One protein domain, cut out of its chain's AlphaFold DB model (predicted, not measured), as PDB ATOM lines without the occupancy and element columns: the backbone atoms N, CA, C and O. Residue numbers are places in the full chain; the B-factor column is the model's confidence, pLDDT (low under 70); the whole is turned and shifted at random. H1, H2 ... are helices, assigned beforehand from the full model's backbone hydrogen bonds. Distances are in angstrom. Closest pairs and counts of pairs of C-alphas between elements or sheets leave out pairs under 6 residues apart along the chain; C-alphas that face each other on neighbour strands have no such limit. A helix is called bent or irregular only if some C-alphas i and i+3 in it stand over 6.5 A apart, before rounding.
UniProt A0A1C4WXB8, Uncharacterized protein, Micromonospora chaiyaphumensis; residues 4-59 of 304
ATOM      1  N   LEU A   4      -9.244  37.726  79.945       94.00
ATOM      2  CA  LEU A   4      -8.029  37.722  80.759       94.00
ATOM      3  C   LEU A   4      -7.955  36.485  81.664       94.00
ATOM      4  O   LEU A   4      -6.951  35.771  81.662       94.00
ATOM      5  N   GLU A   5      -9.050  36.161  82.353       95.88
ATOM      6  CA  GLU A   5      -9.155  34.971  83.201       95.88
ATOM      7  C   GLU A   5      -8.885  33.681  82.405       95.88
ATOM      8  O   GLU A   5      -8.136  32.804  82.845       95.88
ATOM      9  N   ARG A   6      -9.430  33.576  81.184       94.56
ATOM     10  CA  ARG A   6      -9.175  32.427  80.298       94.56
ATOM     11  C   ARG A   6      -7.692  32.303  79.941       94.56
ATOM     12  O   ARG A   6      -7.170  31.185  79.908       94.56
ATOM     13  N   ARG A   7      -7.015  33.428  79.681       94.81
ATOM     14  CA  ARG A   7      -5.577  33.467  79.362       94.81
ATOM     15  C   ARG A   7      -4.728  33.055  80.568       94.81
ATOM     16  O   ARG A   7      -3.871  32.186  80.409       94.81
ATOM     17  N   TYR A   8      -5.007  33.567  81.766       96.44
ATOM     18  CA  TYR A   8      -4.303  33.142  82.983       96.44
ATOM     19  C   TYR A   8      -4.515  31.660  83.291       96.44
ATOM     20  O   TYR A   8      -3.543  30.947  83.530       96.44
ATOM     21  N   ARG A   9      -5.747  31.142  83.185       95.12
ATOM     22  CA  ARG A   9      -6.010  29.699  83.346       95.12
ATOM     23  C   ARG A   9      -5.230  28.849  82.343       95.12
ATOM     24  O   ARG A   9      -4.806  27.742  82.682       95.12
ATOM     25  N   TRP A  10      -5.036  29.340  81.117       95.81
ATOM     26  CA  TRP A  10      -4.208  28.665  80.117       95.81
ATOM     27  C   TRP A  10      -2.722  28.687  80.500       95.81
ATOM     28  O   TRP A  10      -2.095  27.629  80.493       95.81
ATOM     29  N   LEU A  11      -2.187  29.834  80.932       96.12
ATOM     30  CA  LEU A  11      -0.804  29.963  81.420       96.12
ATOM     31  C   LEU A  11      -0.540  29.082  82.650       96.12
ATOM     32  O   LEU A  11       0.467  28.375  82.708       96.12
ATOM     33  N   LEU A  12      -1.490  29.017  83.586       96.25
ATOM     34  CA  LEU A  12      -1.415  28.150  84.763       96.25
ATOM     35  C   LEU A  12      -1.356  26.661  84.395       96.25
ATOM     36  O   LEU A  12      -0.961  25.852  85.233       96.25
ATOM     37  N   ARG A  13      -1.648  26.255  83.145       94.62
ATOM     38  CA  ARG A  13      -1.419  24.868  82.698       94.62
ATOM     39  C   ARG A  13       0.048  24.450  82.690       94.62
ATOM     40  O   ARG A  13       0.320  23.246  82.763       94.62
ATOM     41  N   ALA A  14       0.969  25.411  82.704       93.31
ATOM     42  CA  ALA A  14       2.384  25.154  82.929       93.31
ATOM     43  C   ALA A  14       2.655  24.508  84.300       93.31
ATOM     44  O   ALA A  14       3.620  23.764  84.417       93.31
ATOM     45  N   TYR A  15       1.797  24.686  85.311       93.56
ATOM     46  CA  TYR A  15       1.973  24.067  86.631       93.56
ATOM     47  C   TYR A  15       1.548  22.582  86.657       93.56
ATOM     48  O   TYR A  15       0.669  22.169  85.888       93.56
ATOM     49  N   PRO A  16       2.135  21.748  87.543       90.44
ATOM     50  CA  PRO A  16       1.705  20.364  87.752       90.44
ATOM     51  C   PRO A  16       0.220  20.263  88.132       90.44
ATOM     52  O   PRO A  16      -0.299  21.103  88.865       90.44
ATOM     53  N   ARG A  17      -0.469  19.195  87.699       91.62
ATOM     54  CA  ARG A  17      -1.912  19.008  87.961       91.62
ATOM     55  C   ARG A  17      -2.258  19.074  89.453       91.62
ATOM     56  O   ARG A  17      -3.193  19.786  89.792       91.62
ATOM     57  N   ALA A  18      -1.479  18.401  90.301       88.50
ATOM     58  CA  ALA A  18      -1.681  18.398  91.751       88.50
ATOM     59  C   ALA A  18      -1.533  19.800  92.371       88.50
ATOM     60  O   ALA A  18      -2.309  20.174  93.237       88.50
ATOM     61  N   TYR A  19      -0.580  20.603  91.883       88.62
ATOM     62  CA  TYR A  19      -0.381  21.973  92.361       88.62
ATOM     63  C   TYR A  19      -1.560  22.874  91.976       88.62
ATOM     64  O   TYR A  19      -2.075  23.624  92.800       88.62
ATOM     65  N   ARG A  20      -2.041  22.748  90.730       93.25
ATOM     66  CA  ARG A  20      -3.201  23.512  90.251       93.25
ATOM     67  C   ARG A  20      -4.470  23.202  91.042       93.25
ATOM     68  O   ARG A  20      -5.221  24.115  91.326       93.25
ATOM     69  N   GLN A  21      -4.700  21.943  91.408       91.31
ATOM     70  CA  GLN A  21      -5.891  21.561  92.176       91.31
ATOM     71  C   GLN A  21      -5.968  22.235  93.548       91.31
ATOM     72  O   GLN A  21      -7.064  22.394  94.061       91.31
ATOM     73  N   TYR A  22      -4.825  22.613  94.127       91.00
ATOM     74  CA  TYR A  22      -4.776  23.210  95.457       91.00
ATOM     75  C   TYR A  22      -4.656  24.741  95.435       91.00
ATOM     76  O   TYR A  22      -5.244  25.393  96.285       91.00
ATOM     77  N   ARG A  23      -3.903  25.324  94.485       92.38
ATOM     78  CA  ARG A  23      -3.606  26.776  94.473       92.38
ATOM     79  C   ARG A  23      -4.039  27.537  93.222       92.38
ATOM     80  O   ARG A  23      -3.796  28.737  93.157       92.38
ATOM     81  N   ALA A  24      -4.598  26.890  92.193       93.19
ATOM     82  CA  ALA A  24      -4.856  27.606  90.937       93.19
ATOM     83  C   ALA A  24      -5.849  28.759  91.110       93.19
ATOM     84  O   ALA A  24      -5.634  29.797  90.494       93.19
ATOM     85  N   ASP A  25      -6.883  28.585  91.933       94.56
ATOM     86  CA  ASP A  25      -7.916  29.605  92.129       94.56
ATOM     87  C   ASP A  25      -7.376  30.800  92.928       94.56
ATOM     88  O   ASP A  25      -7.511  31.932  92.481       94.56
ATOM     89  N   GLU A  26      -6.637  30.551  94.015       96.00
ATOM     90  CA  GLU A  26      -5.946  31.588  94.803       96.00
ATOM     91  C   GLU A  26      -4.931  32.377  93.954       96.00
ATOM     92  O   GLU A  26      -4.871  33.610  93.987       96.00
ATOM     93  N   MET A  27      -4.139  31.674  93.132       95.31
ATOM     94  CA  MET A  27      -3.205  32.322  92.209       95.31
ATOM     95  C   MET A  27      -3.934  33.144  91.150       95.31
ATOM     96  O   MET A  27      -3.479  34.229  90.809       95.31
ATOM     97  N   LEU A  28      -5.035  32.625  90.604       96.25
ATOM     98  CA  LEU A  28      -5.822  33.315  89.588       96.25
ATOM     99  C   LEU A  28      -6.450  34.591  90.151       96.25
ATOM    100  O   LEU A  28      -6.395  35.620  89.485       96.25
ATOM    101  N   GLU A  29      -6.999  34.533  91.362       95.88
ATOM    102  CA  GLU A  29      -7.542  35.694  92.070       95.88
ATOM    103  C   GLU A  29      -6.465  36.760  92.285       95.88
ATOM    104  O   GLU A  29      -6.658  37.915  91.907       95.88
ATOM    105  N   THR A  30      -5.292  36.353  92.778       95.69
ATOM    106  CA  THR A  30      -4.153  37.261  92.974       95.69
ATOM    107  C   THR A  30      -3.727  37.917  91.658       95.69
ATOM    108  O   THR A  30      -3.562  39.132  91.606       95.69
ATOM    109  N   LEU A  31      -3.595  37.137  90.577       95.38
ATOM    110  CA  LEU A  31      -3.194  37.644  89.259       95.38
ATOM    111  C   LEU A  31      -4.215  38.627  88.681       95.38
ATOM    112  O   LEU A  31      -3.826  39.648  88.125       95.38
ATOM    113  N   LEU A  32      -5.514  38.343  88.825       95.75
ATOM    114  CA  LEU A  32      -6.578  39.245  88.381       95.75
ATOM    115  C   LEU A  32      -6.614  40.539  89.202       95.75
ATOM    116  O   LEU A  32      -6.891  41.593  88.635       95.75
ATOM    117  N   ALA A  33      -6.314  40.472  90.502       94.94
ATOM    118  CA  ALA A  33      -6.253  41.643  91.374       94.94
ATOM    119  C   ALA A  33      -5.053  42.555  91.067       94.94
ATOM    120  O   ALA A  33      -5.144  43.766  91.245       94.94
ATOM    121  N   THR A  34      -3.939  41.987  90.595       93.81
ATOM    122  CA  THR A  34      -2.714  42.735  90.264       93.81
ATOM    123  C   THR A  34      -2.561  43.066  88.778       93.81
ATOM    124  O   THR A  34      -1.521  43.587  88.385       93.81
ATOM    125  N   ALA A  35      -3.536  42.725  87.932       92.00
ATOM    126  CA  ALA A  35      -3.431  42.938  86.492       92.00
ATOM    127  C   ALA A  35      -3.581  44.425  86.128       92.00
ATOM    128  O   ALA A  35      -4.639  45.017  86.336       92.00
ATOM    129  N   ASP A  36      -2.546  45.001  85.510       87.19
ATOM    130  CA  ASP A  36      -2.565  46.394  85.038       87.19
ATOM    131  C   ASP A  36      -3.505  46.600  83.830       87.19
ATOM    132  O   ASP A  36      -4.119  47.657  83.683       87.19
ATOM    133  N   ASP A  37      -3.625  45.597  82.948       88.06
ATOM    134  CA  ASP A  37      -4.513  45.619  81.778       88.06
ATOM    135  C   ASP A  37      -5.634  44.573  81.941       88.06
ATOM    136  O   ASP A  37      -5.361  43.367  81.979       88.06
ATOM    137  N   PRO A  38      -6.918  44.986  81.954       83.44
ATOM    138  CA  PRO A  38      -8.053  44.081  82.123       83.44
ATOM    139  C   PRO A  38      -8.272  43.121  80.938       83.44
ATOM    140  O   PRO A  38      -9.123  42.228  81.017       83.44
ATOM    141  N   ARG A  39      -7.552  43.285  79.819       87.44
ATOM    142  CA  ARG A  39      -7.716  42.471  78.604       87.44
ATOM    143  C   ARG A  39      -6.580  41.482  78.375       87.44
ATOM    144  O   ARG A  39      -6.824  40.433  77.765       87.44
ATOM    145  N   ARG A  40      -5.342  41.786  78.785       89.81
ATOM    146  CA  ARG A  40      -4.170  40.957  78.441       89.81
ATOM    147  C   ARG A  40      -3.115  40.930  79.553       89.81
ATOM    148  O   ARG A  40      -2.753  41.984  80.051       89.81
ATOM    149  N   PRO A  41      -2.545  39.749  79.867       91.44
ATOM    150  CA  PRO A  41      -1.404  39.680  80.769       91.44
ATOM    151  C   PRO A  41      -0.181  40.303  80.097       91.44
ATOM    152  O   PRO A  41       0.017  40.150  78.882       91.44
ATOM    153  N   SER A  42       0.670  40.960  80.881       93.38
ATOM    154  CA  SER A  42       1.933  41.475  80.352       93.38
ATOM    155  C   SER A  42       2.832  40.316  79.889       93.38
ATOM    156  O   SER A  42       2.805  39.219  80.452       93.38
ATOM    157  N   LEU A  43       3.675  40.539  78.872       93.06
ATOM    158  CA  LEU A  43       4.603  39.501  78.390       93.06
ATOM    159  C   LEU A  43       5.534  39.002  79.504       93.06
ATOM    160  O   LEU A  43       5.840  37.813  79.577       93.06
ATOM    161  N   ARG A  44       5.956  39.910  80.393       91.56
ATOM    162  CA  ARG A  44       6.826  39.600  81.531       91.56
ATOM    163  C   ARG A  44       6.135  38.692  82.547       91.56
ATOM    164  O   ARG A  44       6.761  37.763  83.048       91.56
ATOM    165  N   GLU A  45       4.867  38.949  82.831       93.88
ATOM    166  CA  GLU A  45       4.057  38.160  83.757       93.88
ATOM    167  C   GLU A  45       3.678  36.797  83.169       93.88
ATOM    168  O   GLU A  45       3.809  35.764  83.824       93.88
ATOM    169  N   ALA A  46       3.298  36.753  81.889       94.56
ATOM    170  CA  ALA A  46       3.067  35.488  81.202       94.56
ATOM    171  C   ALA A  46       4.331  34.611  81.214       94.56
ATOM    172  O   ALA A  46       4.263  33.421  81.530       94.56
ATOM    173  N   ALA A  47       5.498  35.206  80.939       92.69
ATOM    174  CA  ALA A  47       6.779  34.512  81.006       92.69
ATOM    175  C   ALA A  47       7.119  34.046  82.431       92.69
ATOM    176  O   ALA A  47       7.564  32.909  82.599       92.69
ATOM    177  N   SER A  48       6.889  34.868  83.464       92.38
ATOM    178  CA  SER A  48       7.164  34.476  84.854       92.38
ATOM    179  C   SER A  48       6.275  33.313  85.310       92.38
ATOM    180  O   SER A  48       6.777  32.390  85.955       92.38
ATOM    181  N   LEU A  49       5.002  33.285  84.902       94.69
ATOM    182  CA  LEU A  49       4.079  32.183  85.189       94.69
ATOM    183  C   LEU A  49       4.488  30.882  84.499       94.69
ATOM    184  O   LEU A  49       4.466  29.823  85.129       94.69
ATOM    185  N   VAL A  50       4.886  30.952  83.225       94.12
ATOM    186  CA  VAL A  50       5.365  29.776  82.486       94.12
ATOM    187  C   VAL A  50       6.649  29.237  83.114       94.12
ATOM    188  O   VAL A  50       6.736  28.039  83.381       94.12
ATOM    189  N   VAL A  51       7.622  30.105  83.414       91.00
ATOM    190  CA  VAL A  51       8.889  29.704  84.050       91.00
ATOM    191  C   VAL A  51       8.649  29.110  85.440       91.00
ATOM    192  O   VAL A  51       9.201  28.052  85.739       91.00
ATOM    193  N   GLY A  52       7.796  29.731  86.264       90.38
ATOM    194  CA  GLY A  52       7.427  29.214  87.586       90.38
ATOM    195  C   GLY A  52       6.733  27.851  87.510       90.38
ATOM    196  O   GLY A  52       7.105  26.920  88.223       90.38
ATOM    197  N   GLY A  53       5.797  27.680  86.572       90.81
ATOM    198  CA  GLY A  53       5.111  26.405  86.359       90.81
ATOM    199  C   GLY A  53       6.049  25.290  85.894       90.81
ATOM    200  O   GLY A  53       5.990  24.169  86.410       90.81
ATOM    201  N   LEU A  54       6.957  25.597  84.962       88.56
ATOM    202  CA  LEU A  54       7.976  24.649  84.509       88.56
ATOM    203  C   LEU A  54       8.959  24.294  85.634       88.56
ATOM    204  O   LEU A  54       9.282  23.118  85.795       88.56
ATOM    205  N   ARG A  55       9.375  25.260  86.460       86.19
ATOM    206  CA  ARG A  55      10.245  25.009  87.620       86.19
ATOM    207  C   ARG A  55       9.575  24.108  88.665       86.19
ATOM    208  O   ARG A  55      10.186  23.151  89.150       86.19
ATOM    209  N   ALA A  56       8.282  24.314  88.911       86.75
ATOM    210  CA  ALA A  56       7.499  23.437  89.774       86.75
ATOM    211  C   ALA A  56       7.423  21.995  89.225       86.75
ATOM    212  O   ALA A  56       7.386  21.035  89.999       86.75
ATOM    213  N   ARG A  57       7.441  21.808  87.894       83.88
ATOM    214  CA  ARG A  57       7.491  20.478  87.249       83.88
ATOM    215  C   ARG A  57       8.862  19.817  87.314       83.88
ATOM    216  O   ARG A  57       8.921  18.593  87.421       83.88
ATOM    217  N   THR A  58       9.947  20.585  87.238       81.56
ATOM    218  CA  THR A  58      11.314  20.048  87.358       81.56
ATOM    219  C   THR A  58      11.685  19.718  88.805       81.56
ATOM    220  O   THR A  58      12.709  19.068  89.047       81.56
ATOM    221  N   GLY A  59      10.854  20.140  89.767       80.12
ATOM    222  CA  GLY A  59      11.032  19.889  91.193       80.12
ATOM    223  C   GLY A  59      12.195  20.670  91.800       80.12
ATOM    224  O   GLY A  59      12.599  20.359  92.918       80.12
TER     225      GLY A  59
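This is residues 4 to 59 of the 304 residues of an uncharacterized protein of Micromonospora chaiyaphumensis (UniProt A0A1C4WXB8). Three helices make a small bundle, their centres set in a triangle: H1 and H2 form a helical hairpin, and H3 packs on H1, running the same way as H1, with H2 near it. H1 packs on both of the others, while the side between H2 and H3 is more loosely closed, and H2 is kinked. The printed part has 56 residues with three named helices, in the order H1, H2, H3, and no named strand; its class is all helix. It is compact, with a radius of gyration of the C-alphas of 10.7 A, and its elongated outline spans 31 by 20 by 15 A.

H1, residues 4 to 14, begins at C-alpha 4 at (-8.029, 37.722, 80.759) and is 16.5 A long from first to last C-alpha. H2, residues 17 to 33, is 23.3 A long and ends at C-alpha 33 at (-6.253, 41.643, 91.374). It is irregular, with C-alphas 22 and 25 standing 7.9 A apart, and has a kink of 62 degrees near residue 24. H3, residues 43 to 58, is 22.4 A long and ends at C-alpha 58 at (11.314, 20.048, 87.358).

H1 and H2 touch, their closest C-alphas being those of Tyr 8 and Leu 28 at 6.8 A. They run opposite ways at a shallow tilt of 33 degrees, only just short of steep. H1 and H3 touch, their closest C-alphas being those of Ala 14 and Gly 53 at 4.6 A, and run the same way at a shallow tilt of 31 degrees. H2 and H3 are near each other, with 7 pairs of C-alphas within 10 A. In H3 every O i to N i+4 pair is within hydrogen-bond range; in H1 it is 5 of 7 and in H2 10 of 13.

The C-alphas of Pro 38 and Gly 59, the two farthest apart, are 32.1 A apart. The printed part has no cut. The link from H1 to H2 is tight, with 2 residues, and that from H2 to H3 is short, with 9. The mean pLDDT of the printed part is 92.0, and no printed residue is under 70.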